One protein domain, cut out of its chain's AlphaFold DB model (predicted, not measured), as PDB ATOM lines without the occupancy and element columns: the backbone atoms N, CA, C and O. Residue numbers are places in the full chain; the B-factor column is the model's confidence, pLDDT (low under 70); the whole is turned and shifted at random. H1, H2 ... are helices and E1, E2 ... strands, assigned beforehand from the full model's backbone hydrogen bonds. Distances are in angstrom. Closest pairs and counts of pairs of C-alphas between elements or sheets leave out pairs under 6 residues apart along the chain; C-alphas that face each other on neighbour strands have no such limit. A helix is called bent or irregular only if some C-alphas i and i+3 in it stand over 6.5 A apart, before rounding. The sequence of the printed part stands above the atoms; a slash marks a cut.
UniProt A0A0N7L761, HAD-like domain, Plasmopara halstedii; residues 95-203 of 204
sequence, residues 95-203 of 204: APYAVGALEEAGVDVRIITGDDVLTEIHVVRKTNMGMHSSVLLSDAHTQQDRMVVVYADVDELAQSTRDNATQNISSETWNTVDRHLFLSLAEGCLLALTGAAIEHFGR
ATOM      1  N   ALA A  95      29.541 -28.477  35.832       84.88
ATOM      2  CA  ALA A  95      30.700 -29.120  35.213       84.88
ATOM      3  C   ALA A  95      30.376 -29.838  33.887       84.88
ATOM      4  O   ALA A  95      31.087 -29.578  32.918       84.88
ATOM      5  N   PRO A  96      29.300 -30.649  33.771       84.56
ATOM      6  CA  PRO A  96      28.993 -31.323  32.508       84.56
ATOM      7  C   PRO A  96      28.669 -30.355  31.365       84.56
ATOM      8  O   PRO A  96      29.076 -30.564  30.227       84.56
ATOM      9  N   TYR A  97      27.968 -29.259  31.675       86.12
ATOM     10  CA  TYR A  97      27.613 -28.237  30.688       86.12
ATOM     11  C   TYR A  97      28.835 -27.445  30.224       86.12
ATOM     12  O   TYR A  97      28.974 -27.161  29.038       86.12
ATOM     13  N   ALA A  98      29.723 -27.091  31.156       84.12
ATOM     14  CA  ALA A  98      30.943 -26.361  30.843       84.12
ATOM     15  C   ALA A  98      31.883 -27.189  29.957       84.12
ATOM     16  O   ALA A  98      32.410 -26.669  28.979       84.12
ATOM     17  N   VAL A  99      32.056 -28.474  30.278       84.69
ATOM     18  CA  VAL A  99      32.854 -29.408  29.475       84.69
ATOM     19  C   VAL A  99      32.262 -29.570  28.077       84.69
ATOM     20  O   VAL A  99      32.974 -29.353  27.101       84.69
ATOM     21  N   GLY A 100      30.960 -29.855  27.973       83.00
ATOM     22  CA  GLY A 100      30.302 -30.011  26.675       83.00
ATOM     23  C   GLY A 100      30.425 -28.763  25.795       83.00
ATOM     24  O   GLY A 100      30.752 -28.870  24.620       83.00
ATOM     25  N   ALA A 101      30.261 -27.565  26.367       85.38
ATOM     26  CA  ALA A 101      30.416 -26.311  25.626       85.38
ATOM     27  C   ALA A 101      31.850 -26.080  25.114       85.38
ATOM     28  O   ALA A 101      32.038 -25.495  24.047       85.38
ATOM     29  N   LEU A 102      32.867 -26.517  25.866       83.50
ATOM     30  CA  LEU A 102      34.265 -26.450  25.434       83.50
ATOM     31  C   LEU A 102      34.527 -27.418  24.274       83.50
ATOM     32  O   LEU A 102      35.100 -27.006  23.265       83.50
ATOM     33  N   GLU A 103      34.059 -28.663  24.377       85.69
ATOM     34  CA  GLU A 103      34.200 -29.661  23.311       85.69
ATOM     35  C   GLU A 103      33.449 -29.242  22.031       85.69
ATOM     36  O   GLU A 103      34.009 -29.313  20.937       85.69
ATOM     37  N   GLU A 104      32.225 -28.710  22.151       87.31
ATOM     38  CA  GLU A 104      31.452 -28.154  21.025       87.31
ATOM     39  C   GLU A 104      32.165 -26.978  20.342       87.31
ATOM     40  O   GLU A 104      32.061 -26.799  19.127       87.31
ATOM     41  N   ALA A 105      32.924 -26.186  21.106       89.44
ATOM     42  CA  ALA A 105      33.754 -25.105  20.583       89.44
ATOM     43  C   ALA A 105      35.069 -25.599  19.943       89.44
ATOM     44  O   ALA A 105      35.870 -24.780  19.485       89.44
ATOM     45  N   GLY A 106      35.307 -26.913  19.906       83.94
ATOM     46  CA  GLY A 106      36.532 -27.516  19.382       83.94
ATOM     47  C   GLY A 106      37.736 -27.375  20.315       83.94
ATOM     48  O   GLY A 106      38.875 -27.472  19.856       83.94
ATOM     49  N   VAL A 107      37.511 -27.111  21.607       82.50
ATOM     50  CA  VAL A 107      38.571 -27.090  22.621       82.50
ATOM     51  C   VAL A 107      38.828 -28.518  23.096       82.50
ATOM     52  O   VAL A 107      37.914 -29.199  23.548       82.50
ATOM     53  N   ASP A 108      40.087 -28.952  23.025       81.75
ATOM     54  CA  ASP A 108      40.527 -30.229  23.595       81.75
ATOM     55  C   ASP A 108      40.513 -30.144  25.130       81.75
ATOM     56  O   ASP A 108      41.252 -29.353  25.726       81.75
ATOM     57  N   VAL A 109      39.656 -30.941  25.769       81.38
ATOM     58  CA  VAL A 109      39.517 -30.988  27.228       81.38
ATOM     59  C   VAL A 109      40.268 -32.203  27.756       81.38
ATOM     60  O   VAL A 109      40.014 -33.337  27.361       81.38
ATOM     61  N   ARG A 110      41.190 -31.975  28.694       83.00
ATOM     62  CA  ARG A 110      41.927 -33.035  29.394       83.00
ATOM     63  C   ARG A 110      41.855 -32.804  30.889       83.00
ATOM     64  O   ARG A 110      41.932 -31.659  31.335       83.00
ATOM     65  N   ILE A 111      41.770 -33.887  31.652       82.31
ATOM     66  CA  ILE A 111      41.828 -33.822  33.110       82.31
ATOM     67  C   ILE A 111      43.208 -34.277  33.575       82.31
ATOM     68  O   ILE A 111      43.722 -35.309  33.150       82.31
ATOM     69  N   ILE A 112      43.821 -33.457  34.427       81.94
ATOM     70  CA  ILE A 112      45.076 -33.751  35.113       81.94
ATOM     71  C   ILE A 112      44.759 -33.688  36.600       81.94
ATOM     72  O   ILE A 112      44.399 -32.628  37.112       81.94
ATOM     73  N   THR A 113      44.887 -34.824  37.275       81.00
ATOM     74  CA  THR A 113      44.553 -34.975  38.690       81.00
ATOM     75  C   THR A 113      45.701 -35.625  39.455       81.00
ATOM     76  O   THR A 113      46.587 -36.243  38.862       81.00
ATOM     77  N   GLY A 114      45.688 -35.460  40.776       73.69
ATOM     78  CA  GLY A 114      46.522 -36.227  41.704       73.69
ATOM     79  C   GLY A 114      45.777 -37.386  42.373       73.69
ATOM     80  O   GLY A 114      46.393 -38.107  43.156       73.69
ATOM     81  N   ASP A 115      44.479 -37.537  42.094       73.38
ATOM     82  CA  ASP A 115      43.637 -38.595  42.651       73.38
ATOM     83  C   ASP A 115      43.871 -39.947  41.956       73.38
ATOM     84  O   ASP A 115      44.519 -40.046  40.911       73.38
ATOM     85  N   ASP A 116      43.326 -41.009  42.553       73.50
ATOM     86  CA  ASP A 116      43.318 -42.349  41.973       73.50
ATOM     87  C   ASP A 116      42.663 -42.382  40.582       73.50
ATOM     88  O   ASP A 116      41.619 -41.771  40.328       73.50
ATOM     89  N   VAL A 117      43.260 -43.166  39.683       72.38
ATOM     90  CA  VAL A 117      42.889 -43.181  38.269       72.38
ATOM     91  C   VAL A 117      41.466 -43.698  38.044       72.38
ATOM     92  O   VAL A 117      40.785 -43.218  37.144       72.38
ATOM     93  N   LEU A 118      40.973 -44.636  38.866       74.38
ATOM     94  CA  LEU A 118      39.618 -45.176  38.729       74.38
ATOM     95  C   LEU A 118      38.576 -44.176  39.235       74.38
ATOM     96  O   LEU A 118      37.493 -44.069  38.657       74.38
ATOM     97  N   THR A 119      38.922 -43.416  40.279       74.75
ATOM     98  CA  THR A 119      38.104 -42.290  40.756       74.75
ATOM     99  C   THR A 119      37.984 -41.231  39.668       74.75
ATOM    100  O   THR A 119      36.882 -40.766  39.379       74.75
ATOM    101  N   GLU A 120      39.094 -40.913  39.004       77.88
ATOM    102  CA  GLU A 120      39.101 -39.946  37.913       77.88
ATOM    103  C   GLU A 120      38.304 -40.445  36.707       77.88
ATOM    104  O   GLU A 120      37.449 -39.732  36.200       77.88
ATOM    105  N   ILE A 121      38.485 -41.697  36.282       77.75
ATOM    106  CA  ILE A 121      37.704 -42.261  35.169       77.75
ATOM    107  C   ILE A 121      36.201 -42.221  35.479       77.75
ATOM    108  O   ILE A 121      35.394 -41.913  34.598       77.75
ATOM    109  N   HIS A 122      35.805 -42.477  36.729       78.62
ATOM    110  CA  HIS A 122      34.416 -42.327  37.169       78.62
ATOM    111  C   HIS A 122      33.931 -40.872  37.100       78.62
ATOM    112  O   HIS A 122      32.815 -40.623  36.641       78.62
ATOM    113  N   VAL A 123      34.763 -39.909  37.501       80.19
ATOM    114  CA  VAL A 123      34.495 -38.466  37.365       80.19
ATOM    115  C   VAL A 123      34.329 -38.080  35.895       80.19
ATOM    116  O   VAL A 123      33.313 -37.481  35.544       80.19
ATOM    117  N   VAL A 124      35.247 -38.492  35.021       80.81
ATOM    118  CA  VAL A 124      35.211 -38.190  33.584       80.81
ATOM    119  C   VAL A 124      33.948 -38.768  32.931       80.81
ATOM    120  O   VAL A 124      33.293 -38.105  32.128       80.81
ATOM    121  N   ARG A 125      33.529 -39.983  33.320       80.00
ATOM    122  CA  ARG A 125      32.273 -40.594  32.838       80.00
ATOM    123  C   ARG A 125      31.038 -39.775  33.223       80.00
ATOM    124  O   ARG A 125      30.014 -39.855  32.550       80.00
ATOM    125  N   LYS A 126      31.119 -38.986  34.296       80.12
ATOM    126  CA  LYS A 126      30.032 -38.125  34.779       80.12
ATOM    127  C   LYS A 126      30.077 -36.695  34.240       80.12
ATOM    128  O   LYS A 126      29.050 -36.021  34.282       80.12
ATOM    129  N   THR A 127      31.215 -36.221  33.734       76.62
ATOM    130  CA  THR A 127      31.368 -34.856  33.197       76.62
ATOM    131  C   THR A 127      30.906 -34.715  31.748       76.62
ATOM    132  O   THR A 127      31.050 -33.639  31.179       76.62
ATOM    133  N   ASN A 128      30.308 -35.757  31.159       72.06
ATOM    134  CA  ASN A 128      29.845 -35.765  29.768       72.06
ATOM    135  C   ASN A 128      30.962 -35.448  28.754       72.06
ATOM    136  O   ASN A 128      30.662 -34.989  27.657       72.06
ATOM    137  N   MET A 129      32.229 -35.692  29.119       77.25
ATOM    138  CA  MET A 129      33.327 -35.691  28.152       77.25
ATOM    139  C   MET A 129      33.060 -36.755  27.093       77.25
ATOM    140  O   MET A 129      32.552 -37.836  27.419       77.25
ATOM    141  N   GLY A 130      33.426 -36.462  25.846       68.31
ATOM    142  CA  GLY A 130      33.331 -37.383  24.718       68.31
ATOM    143  C   GLY A 130      34.189 -38.634  24.918       68.31
ATOM    144  O   GLY A 130      35.285 -38.748  24.375       68.31
ATOM    145  N   MET A 131      33.701 -39.592  25.702       63.72
ATOM    146  CA  MET A 131      34.368 -40.869  25.901       63.72
ATOM    147  C   MET A 131      34.087 -41.816  24.739       63.72
ATOM    148  O   MET A 131      32.934 -42.096  24.407       63.72
ATOM    149  N   HIS A 132      35.151 -42.381  24.172       62.94
ATOM    150  CA  HIS A 132      35.036 -43.612  23.396       62.94
ATOM    151  C   HIS A 132      34.564 -44.763  24.301       62.94
ATOM    152  O   HIS A 132      34.734 -44.728  25.518       62.94
ATOM    153  N   SER A 133      33.962 -45.794  23.702       62.78
ATOM    154  CA  SER A 133      33.381 -46.937  24.423       62.78
ATOM    155  C   SER A 133      34.377 -47.725  25.279       62.78
ATOM    156  O   SER A 133      33.938 -48.485  26.132       62.78
ATOM    157  N   SER A 134      35.682 -47.553  25.058       72.81
ATOM    158  CA  SER A 134      36.756 -48.137  25.859       72.81
ATOM    159  C   SER A 134      37.707 -47.054  26.365       72.81
ATOM    160  O   SER A 134      38.112 -46.148  25.626       72.81
ATOM    161  N   VAL A 135      38.077 -47.171  27.641       81.38
ATOM    162  CA  VAL A 135      39.137 -46.374  28.265       81.38
ATOM    163  C   VAL A 135      40.278 -47.321  28.577       81.38
ATOM    164  O   VAL A 135      40.103 -48.284  29.321       81.38
ATOM    165  N   LEU A 136      41.448 -47.041  28.011       84.94
ATOM    166  CA  LEU A 136      42.650 -47.812  28.290       84.94
ATOM    167  C   LEU A 136      43.449 -47.105  29.379       84.94
ATOM    168  O   LEU A 136      43.874 -45.959  29.217       84.94
ATOM    169  N   LEU A 137      43.657 -47.802  30.488       84.44
ATOM    170  CA  LEU A 137      44.534 -47.365  31.559       84.44
ATOM    171  C   LEU A 137      45.950 -47.824  31.248       84.44
ATOM    172  O   LEU A 137      46.170 -49.020  31.089       84.44
ATOM    173  N   SER A 138      46.901 -46.895  31.205       85.44
ATOM    174  CA  SER A 138      48.321 -47.198  31.105       85.44
ATOM    175  C   SER A 138      49.061 -46.811  32.381       85.44
ATOM    176  O   SER A 138      48.957 -45.676  32.854       85.44
ATOM    177  N   ASP A 139      49.825 -47.761  32.912       86.19
ATOM    178  CA  ASP A 139      50.635 -47.606  34.119       86.19
ATOM    179  C   ASP A 139      52.047 -48.169  33.899       86.19
ATOM    180  O   ASP A 139      52.313 -48.850  32.908       86.19
ATOM    181  N   ALA A 140      52.975 -47.881  34.808       82.50
ATOM    182  CA  ALA A 140      54.325 -48.418  34.775       82.50
ATOM    183  C   ALA A 140      54.535 -49.437  35.899       82.50
ATOM    184  O   ALA A 140      54.489 -49.116  37.085       82.50
ATOM    185  N   HIS A 141      54.821 -50.678  35.517       83.56
ATOM    186  CA  HIS A 141      55.101 -51.773  36.438       83.56
ATOM    187  C   HIS A 141      56.597 -52.085  36.475       83.56
ATOM    188  O   HIS A 141      57.319 -51.911  35.494       83.56
ATOM    189  N   THR A 142      57.074 -52.588  37.614       78.56
ATOM    190  CA  THR A 142      58.423 -53.158  37.701       78.56
ATOM    191  C   THR A 142      58.346 -54.650  37.395       78.56
ATOM    192  O   THR A 142      57.788 -55.416  38.177       78.56
ATOM    193  N   GLN A 143      58.919 -55.067  36.270       79.38
ATOM    194  CA  GLN A 143      59.017 -56.461  35.851       79.38
ATOM    195  C   GLN A 143      60.495 -56.840  35.725       79.38
ATOM    196  O   GLN A 143      61.233 -56.232  34.956       79.38
ATOM    197  N   GLN A 144      60.940 -57.842  36.493       80.50
ATOM    198  CA  GLN A 144      62.333 -58.326  36.473       80.50
ATOM    199  C   GLN A 144      63.380 -57.195  36.607       80.50
ATOM    200  O   GLN A 144      64.331 -57.130  35.831       80.50
ATOM    201  N   ASP A 145      63.189 -56.291  37.578       81.56
ATOM    202  CA  ASP A 145      64.072 -55.133  37.841       81.56
ATOM    203  C   ASP A 145      64.136 -54.091  36.703       81.56
ATOM    204  O   ASP A 145      64.985 -53.201  36.676       81.56
ATOM    205  N   ARG A 146      63.207 -54.169  35.743       80.81
ATOM    206  CA  ARG A 146      63.016 -53.160  34.701       80.81
ATOM    207  C   ARG A 146      61.628 -52.561  34.798       80.81
ATOM    208  O   ARG A 146      60.639 -53.262  34.981       80.81
ATOM    209  N   MET A 147      61.559 -51.244  34.654       81.00
ATOM    210  CA  MET A 147      60.283 -50.559  34.508       81.00
ATOM    211  C   MET A 147      59.758 -50.819  33.096       81.00
ATOM    212  O   MET A 147      60.479 -50.595  32.124       81.00
ATOM    213  N   VAL A 148      58.526 -51.299  32.993       86.69
ATOM    214  CA  VAL A 148      57.810 -51.512  31.735       86.69
ATOM    215  C   VAL A 148      56.474 -50.795  31.811       86.69
ATOM    216  O   VAL A 148      55.833 -50.783  32.862       86.69
ATOM    217  N   VAL A 149      56.052 -50.192  30.707       86.62
ATOM    218  CA  VAL A 149      54.707 -49.627  30.618       86.62
ATOM    219  C   VAL A 149      53.752 -50.731  30.205       86.62
ATOM    220  O   VAL A 149      54.035 -51.524  29.305       86.62
ATOM    221  N   VAL A 150      52.622 -50.782  30.888       87.56
ATOM    222  CA  VAL A 150      51.537 -51.713  30.628       87.56
ATOM    223  C   VAL A 150      50.252 -50.948  30.356       87.56
ATOM    224  O   VAL A 150      50.145 -49.761  30.671       87.56
ATOM    225  N   TYR A 151      49.276 -51.625  29.769       87.94
ATOM    226  CA  TYR A 151      47.925 -51.120  29.626       87.94
ATOM    227  C   TYR A 151      46.878 -52.212  29.844       87.94
ATOM    228  O   TYR A 151      47.139 -53.395  29.622       87.94
ATOM    229  N   ALA A 152      45.689 -51.801  30.263       85.44
ATOM    230  CA  ALA A 152      44.509 -52.646  30.368       85.44
ATOM    231  C   ALA A 152      43.263 -51.827  30.022       85.44
ATOM    232  O   ALA A 152      43.227 -50.616  30.258       85.44
ATOM    233  N   ASP A 153      42.241 -52.483  29.481       84.50
ATOM    234  CA  ASP A 153      40.920 -51.870  29.404       84.50
ATOM    235  C   ASP A 153      40.335 -51.759  30.818       84.50
ATOM    236  O   ASP A 153      40.387 -52.700  31.614       84.50
ATOM    237  N   VAL A 154      39.829 -50.577  31.161       78.12
ATOM    238  CA  VAL A 154      39.336 -50.279  32.510       78.12
ATOM    239  C   VAL A 154      38.105 -51.113  32.854       78.12
ATOM    240  O   VAL A 154      37.963 -51.549  33.998       78.12
ATOM    241  N   ASP A 155      37.221 -51.353  31.889       78.38
ATOM    242  CA  ASP A 155      36.017 -52.146  32.107       78.38
ATOM    243  C   ASP A 155      36.359 -53.637  32.197       78.38
ATOM    244  O   ASP A 155      35.802 -54.335  33.045       78.38
ATOM    245  N   GLU A 156      37.346 -54.118  31.433       78.19
ATOM    246  CA  GLU A 156      37.901 -55.470  31.613       78.19
ATOM    247  C   GLU A 156      38.612 -55.626  32.965       78.19
ATOM    248  O   GLU A 156      38.488 -56.661  33.625       78.19
ATOM    249  N   LEU A 157      39.322 -54.599  33.439       70.12
ATOM    250  CA  LEU A 157      39.956 -54.596  34.759       70.12
ATOM    251  C   LEU A 157      38.905 -54.631  35.882       70.12
ATOM    252  O   LEU A 157      39.026 -55.402  36.840       70.12
ATOM    253  N   ALA A 158      37.832 -53.853  35.745       66.69
ATOM    254  CA  ALA A 158      36.716 -53.858  36.684       66.69
ATOM    255  C   ALA A 158      35.964 -55.201  36.673       66.69
ATOM    256  O   ALA A 158      35.602 -55.727  37.731       66.69
ATOM    257  N   GLN A 159      35.755 -55.782  35.489       64.44
ATOM    258  CA  GLN A 159      35.045 -57.047  35.321       64.44
ATOM    259  C   GLN A 159      35.889 -58.244  35.773       64.44
ATOM    260  O   GLN A 159      35.383 -59.088  36.504       64.44
ATOM    261  N   SER A 160      37.188 -58.283  35.471       57.84
ATOM    262  CA  SER A 160      38.105 -59.310  35.991       57.84
ATOM    263  C   SER A 160      38.219 -59.261  37.516       57.84
ATOM    264  O   SER A 160      38.245 -60.305  38.165       57.84
ATOM    265  N   THR A 161      38.173 -58.072  38.125       54.97
ATOM    266  CA  THR A 161      38.081 -57.931  39.590       54.97
ATOM    267  C   THR A 161      36.801 -58.570  40.147       54.97
ATOM    268  O   THR A 161      36.824 -59.167  41.226       54.97
ATOM    269  N   ARG A 162      35.684 -58.481  39.411       50.12
ATOM    270  CA  ARG A 162      34.394 -59.085  39.777       50.12
ATOM    271  C   ARG A 162      34.357 -60.597  39.527       50.12
ATOM    272  O   ARG A 162      33.847 -61.329  40.368       50.12
ATOM    273  N   ASP A 163      34.913 -61.074  38.419       45.75
ATOM    274  CA  ASP A 163      34.862 -62.484  38.014       45.75
ATOM    275  C   ASP A 163      35.878 -63.351  38.767       45.75
ATOM    276  O   ASP A 163      35.571 -64.488  39.133       45.75
ATOM    277  N   ASN A 164      37.032 -62.788  39.137       48.44
ATOM    278  CA  ASN A 164      37.988 -63.433  40.043       48.44
ATOM    279  C   ASN A 164      37.433 -63.617  41.469       48.44
ATOM    280  O   ASN A 164      37.997 -64.378  42.250       48.44
ATOM    281  N   ALA A 165      36.303 -62.984  41.816       43.56
ATOM    282  CA  ALA A 165      35.550 -63.325  43.025       43.56
ATOM    283  C   ALA A 165      34.831 -64.689  42.921       43.56
ATOM    284  O   ALA A 165      34.360 -65.211  43.928       43.56
ATOM    285  N   THR A 166      34.757 -65.272  41.719       42.56
ATOM    286  CA  THR A 166      34.020 -66.512  41.425       42.56
ATOM    287  C   THR A 166      34.944 -67.665  41.017       42.56
ATOM    288  O   THR A 166      34.599 -68.825  41.244       42.56
ATOM    289  N   GLN A 167      36.123 -67.390  40.442       40.25
ATOM    290  CA  GLN A 167      37.098 -68.418  40.051       40.25
ATOM    291  C   GLN A 167      38.545 -67.961  40.303       40.25
ATOM    292  O   GLN A 167      38.934 -66.866  39.913       40.25
ATOM    293  N   ASN A 168      39.354 -68.830  40.925       39.25
ATOM    294  CA  ASN A 168      40.798 -68.660  41.150       39.25
ATOM    295  C   ASN A 168      41.589 -68.744  39.827       39.25
ATOM    296  O   ASN A 168      42.340 -69.696  39.610       39.25
ATOM    297  N   ILE A 169      41.408 -67.787  38.918       40.97
ATOM    298  CA  ILE A 169      42.174 -67.708  37.672       40.97
ATOM    299  C   ILE A 169      43.015 -66.434  37.725       40.97
ATOM    300  O   ILE A 169      42.513 -65.322  37.614       40.97
ATOM    301  N   SER A 170      44.325 -66.594  37.905       46.97
ATOM    302  CA  SER A 170      45.291 -65.511  37.729       46.97
ATOM    303  C   SER A 170      45.431 -65.210  36.235       46.97
ATOM    304  O   SER A 170      46.308 -65.759  35.569       46.97
ATOM    305  N   SER A 171      44.538 -64.390  35.689       46.53
ATOM    306  CA  SER A 171      44.713 -63.832  34.350       46.53
ATOM    307  C   SER A 171      45.392 -62.475  34.491       46.53
ATOM    308  O   SER A 171      44.827 -61.564  35.093       46.53
ATOM    309  N   GLU A 172      46.619 -62.344  33.988       56.66
ATOM    310  CA  GLU A 172      47.272 -61.042  33.847       56.66
ATOM    311  C   GLU A 172      46.469 -60.208  32.835       56.66
ATOM    312  O   GLU A 172      46.596 -60.382  31.630       56.66
ATOM    313  N   THR A 173      45.604 -59.317  33.332       74.38
ATOM    314  CA  THR A 173      44.785 -58.383  32.525       74.38
ATOM    315  C   THR A 173      45.628 -57.291  31.846       74.38
ATOM    316  O   THR A 173      45.134 -56.518  31.030       74.38
ATOM    317  N   TRP A 174      46.914 -57.203  32.185       81.88
ATOM    318  CA  TRP A 174      47.815 -56.146  31.747       81.88
ATOM    319  C   TRP A 174      48.657 -56.590  30.557       81.88
ATOM    320  O   TRP A 174      49.375 -57.584  30.622       81.88
ATOM    321  N   ASN A 175      48.619 -55.800  29.491       87.12
ATOM    322  CA  ASN A 175      49.416 -55.995  28.290       87.12
ATOM    323  C   ASN A 175      50.604 -55.033  28.298       87.12
ATOM    324  O   ASN A 175      50.457 -53.866  28.645       87.12
ATOM    325  N   THR A 176      51.789 -55.487  27.900       88.19
ATOM    326  CA  THR A 176      52.952 -54.599  27.755       88.19
ATOM    327  C   THR A 176      52.771 -53.655  26.575       88.19
ATOM    328  O   THR A 176      52.320 -54.077  25.509       88.19
ATOM    329  N   VAL A 177      53.181 -52.400  26.739       85.25
ATOM    330  CA  VAL A 177      53.117 -51.380  25.695       85.25
ATOM    331  C   VAL A 177      54.518 -50.884  25.353       85.25
ATOM    332  O   VAL A 177      55.306 -50.517  26.225       85.25
ATOM    333  N   ASP A 178      54.819 -50.854  24.059       84.75
ATOM    334  CA  ASP A 178      55.956 -50.113  23.521       84.75
ATOM    335  C   ASP A 178      55.500 -48.759  22.951       84.75
ATOM    336  O   ASP A 178      54.307 -48.454  22.869       84.75
ATOM    337  N   ARG A 179      56.459 -47.918  22.548       80.19
ATOM    338  CA  ARG A 179      56.172 -46.574  22.024       80.19
ATOM    339  C   ARG A 179      55.319 -46.595  20.748       80.19
ATOM    340  O   ARG A 179      54.534 -45.674  20.551       80.19
ATOM    341  N   HIS A 180      55.485 -47.585  19.874       84.31
ATOM    342  CA  HIS A 180      54.726 -47.660  18.625       84.31
ATOM    343  C   HIS A 180      53.284 -48.074  18.894       84.31
ATOM    344  O   HIS A 180      52.367 -47.410  18.418       84.31
ATOM    345  N   LEU A 181      53.092 -49.104  19.720       83.94
ATOM    346  CA  LEU A 181      51.770 -49.544  20.143       83.94
ATOM    347  C   LEU A 181      51.036 -48.431  20.897       83.94
ATOM    348  O   LEU A 181      49.872 -48.177  20.613       83.94
ATOM    349  N   PHE A 182      51.724 -47.710  21.784       83.44
ATOM    350  CA  PHE A 182      51.153 -46.567  22.496       83.44
ATOM    351  C   PHE A 182      50.568 -45.511  21.549       83.44
ATOM    352  O   PHE A 182      49.446 -45.059  21.757       83.44
ATOM    353  N   LEU A 183      51.305 -45.134  20.499       81.81
ATOM    354  CA  LEU A 183      50.831 -44.151  19.520       81.81
ATOM    355  C   LEU A 183      49.606 -44.665  18.757       81.81
ATOM    356  O   LEU A 183      48.651 -43.917  18.578       81.81
ATOM    357  N   SER A 184      49.595 -45.945  18.376       84.06
ATOM    358  CA  SER A 184      48.432 -46.560  17.728       84.06
ATOM    359  C   SER A 184      47.204 -46.611  18.642       84.06
ATOM    360  O   SER A 184      46.088 -46.385  18.178       84.06
ATOM    361  N   LEU A 185      47.388 -46.867  19.941       80.56
ATOM    362  CA  LEU A 185      46.300 -46.823  20.921       80.56
ATOM    363  C   LEU A 185      45.792 -45.388  21.130       80.56
ATOM    364  O   LEU A 185      44.588 -45.178  21.223       80.56
ATOM    365  N   ALA A 186      46.686 -44.396  21.140       78.06
ATOM    366  CA  ALA A 186      46.333 -42.985  21.308       78.06
ATOM    367  C   ALA A 186      45.496 -42.412  20.151       78.06
ATOM    368  O   ALA A 186      44.787 -41.429  20.345       78.06
ATOM    369  N   GLU A 187      45.574 -43.002  18.956       76.88
ATOM    370  CA  GLU A 187      44.779 -42.581  17.793       76.88
ATOM    371  C   GLU A 187      43.333 -43.099  17.826       76.88
ATOM    372  O   GLU A 187      42.459 -42.506  17.195       76.88
ATOM    373  N   GLY A 188      43.073 -44.203  18.534       71.00
ATOM    374  CA  GLY A 188      41.783 -44.905  18.490       71.00
ATOM    375  C   GLY A 188      41.083 -45.079  19.835       71.00
ATOM    376  O   GLY A 188      39.942 -45.544  19.863       71.00
ATOM    377  N   CYS A 189      41.742 -44.750  20.946       74.94
ATOM    378  CA  CYS A 189      41.235 -44.987  22.292       74.94
ATOM    379  C   CYS A 189      41.425 -43.765  23.186       74.94
ATOM    380  O   CYS A 189      42.384 -43.005  23.049       74.94
ATOM    381  N   LEU A 190      40.535 -43.623  24.169       81.31
ATOM    382  CA  LEU A 190      40.745 -42.669  25.245       81.31
ATOM    383  C   LEU A 190      41.736 -43.274  26.244       81.31
ATOM    384  O   LEU A 190      41.533 -44.382  26.746       81.31
ATOM    385  N   LEU A 191      42.826 -42.555  26.500       85.94
ATOM    386  CA  LEU A 191      43.909 -43.007  27.366       85.94
ATOM    387  C   LEU A 191      43.826 -42.336  28.736       85.94
ATOM    388  O   LEU A 191      43.837 -41.109  28.831       85.94
ATOM    389  N   ALA A 192      43.828 -43.144  29.791       86.81
ATOM    390  CA  ALA A 192      44.122 -42.707  31.150       86.81
ATOM    391  C   ALA A 192      45.575 -43.079  31.467       86.81
ATOM    392  O   ALA A 192      45.940 -44.251  31.414       86.81
ATOM    393  N   LEU A 193      46.421 -42.093  31.762       85.38
ATOM    394  CA  LEU A 193      47.855 -42.304  31.988       85.38
ATOM    395  C   LEU A 193      48.211 -41.966  33.431       85.38
ATOM    396  O   LEU A 193      47.907 -40.867  33.898       85.38
ATOM    397  N   THR A 194      48.902 -42.870  34.120       85.00
ATOM    398  CA  THR A 194      49.478 -42.548  35.428       85.00
ATOM    399  C   THR A 194      50.719 -41.670  35.276       85.00
ATOM    400  O   THR A 194      51.396 -41.667  34.242       85.00
ATOM    401  N   GLY A 195      51.077 -40.954  36.345       79.12
ATOM    402  CA  GLY A 195      52.331 -40.198  36.385       79.12
ATOM    403  C   GLY A 195      53.554 -41.080  36.113       79.12
ATOM    404  O   GLY A 195      54.463 -40.666  35.396       79.12
ATOM    405  N   ALA A 196      53.542 -42.327  36.595       82.25
ATOM    406  CA  ALA A 196      54.629 -43.278  36.384       82.25
ATOM    407  C   ALA A 196      54.779 -43.680  34.903       82.25
ATOM    408  O   ALA A 196      55.901 -43.730  34.392       82.25
ATOM    409  N   ALA A 197      53.669 -43.898  34.185       81.56
ATOM    410  CA  ALA A 197      53.695 -44.149  32.742       81.56
ATOM    411  C   ALA A 197      54.213 -42.930  31.957       81.56
ATOM    412  O   ALA A 197      55.062 -43.072  31.074       81.56
ATOM    413  N   ILE A 198      53.760 -41.721  32.310       80.62
ATOM    414  CA  ILE A 198      54.209 -40.471  31.676       80.62
ATOM    415  C   ILE A 198      55.715 -40.265  31.876       80.62
ATOM    416  O   ILE A 198      56.430 -39.964  30.917       80.62
ATOM    417  N   GLU A 199      56.218 -40.458  33.097       82.38
ATOM    418  CA  GLU A 199      57.651 -40.374  33.384       82.38
ATOM    419  C   GLU A 199      58.459 -41.365  32.547       82.38
ATOM    420  O   GLU A 199      59.519 -41.010  32.028       82.38
ATOM    421  N   HIS A 200      57.960 -42.592  32.390       81.31
ATOM    422  CA  HIS A 200      58.640 -43.612  31.605       81.31
ATOM    423  C   HIS A 200      58.753 -43.219  30.126       81.31
ATOM    424  O   HIS A 200      59.831 -43.324  29.544       81.31
ATOM    425  N   PHE A 201      57.681 -42.699  29.520       75.06
ATOM    426  CA  PHE A 201      57.728 -42.215  28.136       75.06
ATOM    427  C   PHE A 201      58.562 -40.937  27.962       75.06
ATOM    428  O   PHE A 201      59.116 -40.714  26.880       75.06
ATOM    429  N   GLY A 202      58.639 -40.105  29.004       67.38
ATOM    430  CA  GLY A 202      59.335 -38.818  29.005       67.38
ATOM    431  C   GLY A 202      60.850 -38.898  29.221       67.38
ATOM    432  O   GLY A 202      61.563 -37.959  28.856       67.38
ATOM    433  N   ARG A 203      61.366 -40.002  29.778       62.84
ATOM    434  CA  ARG A 203      62.813 -40.234  29.890       62.84
ATOM    435  C   ARG A 203      63.388 -40.512  28.495       62.84
ATOM    436  O   ARG A 203      63.091 -41.533  27.876       62.84
TER     437      ARG A 203
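This is residues 95 to 203 of the 204 residues of the protein "HAD-like domain" of Plasmopara halstedii (UniProt A0A0N7L761). What does the model look like as a whole? A long, bent hairpin of E1 and E2, with short E3 beside E1, makes a small three-stranded sheet with H2 and H3 over one face, H4 over the opposite face and H5 packed on the hairpin. H1 lies far out beyond H2, and residues 162 to 168 stick out. How is it made up? The printed part has 109 residues, with five named helices and three named strands in the order H1 H2 E1 E2 H3 H4 E3 H5; the mixed sheet has the order E2 E1 E3, and the class is mixed, helices and strands. It is only just compact, close to loose, with a radius of gyration of the C-alphas of 15.4 A and spans of 46 by 39 by 25 A.

Where do the elements before the sheet lie? H1, residues 95 to 104, begins at C-alpha 95 (30.700, -29.120, 35.213) and is 14.2 A long; H2, residues 117 to 126, is also 14.2 A long. Where are the hairpin and the helix after it? E1, residues 135 to 143, is 23.5 A long and bends by 50 degrees at residue 140. E2 is residues 146 to 153, 22.8 A, and H3 is residues 154 to 163, 14.1 A. What follows? H4, residues 179 to 188, is 14.9 A long, E3 is residues 190 to 193, and H5, residues 195 to 202, ends at C-alpha 202 (59.335, -38.818, 29.005).

How do the strands pair? E2 and E1 are an antiparallel hairpin at 156 degrees, with N 141 and O 148 2.8 A apart, within hydrogen-bond range. E1 and E3 are parallel at 32 degrees, with N 138 and O 192 2.8 A apart, also within range. Where are the helices? H2, at a height over the sheet of 10.0 A, and H3, at 8.1 A, are on the same face; H4, at 9.3 A, is on the opposite face. H5 is on the sheet over E1, with the closest C-alphas, those of Ala 140 and Ala 197, 4.8 A apart. H1 is not on the sheet and is close to but not clearly touching H2, the closest C-alphas, those of Pro 96 and Lys 126, being 7.2 A apart. What do the helix backbones show? Each O i to N i+4 pair is within hydrogen-bond range in H1, H2, H3 and H5, and 5 of 6 are in H4.

How large is it? The two C-alphas farthest apart, those of Ala 105 and Asn 168, are 48.7 A apart. Is it continuous? The printed part has no cut, and the links H1 to H2 and H3 to H4 are long. Where is confidence low? The mean pLDDT of the printed part is 76.0, and residues 130 to 133, 158 to 172 and 202 to 203 are under 70.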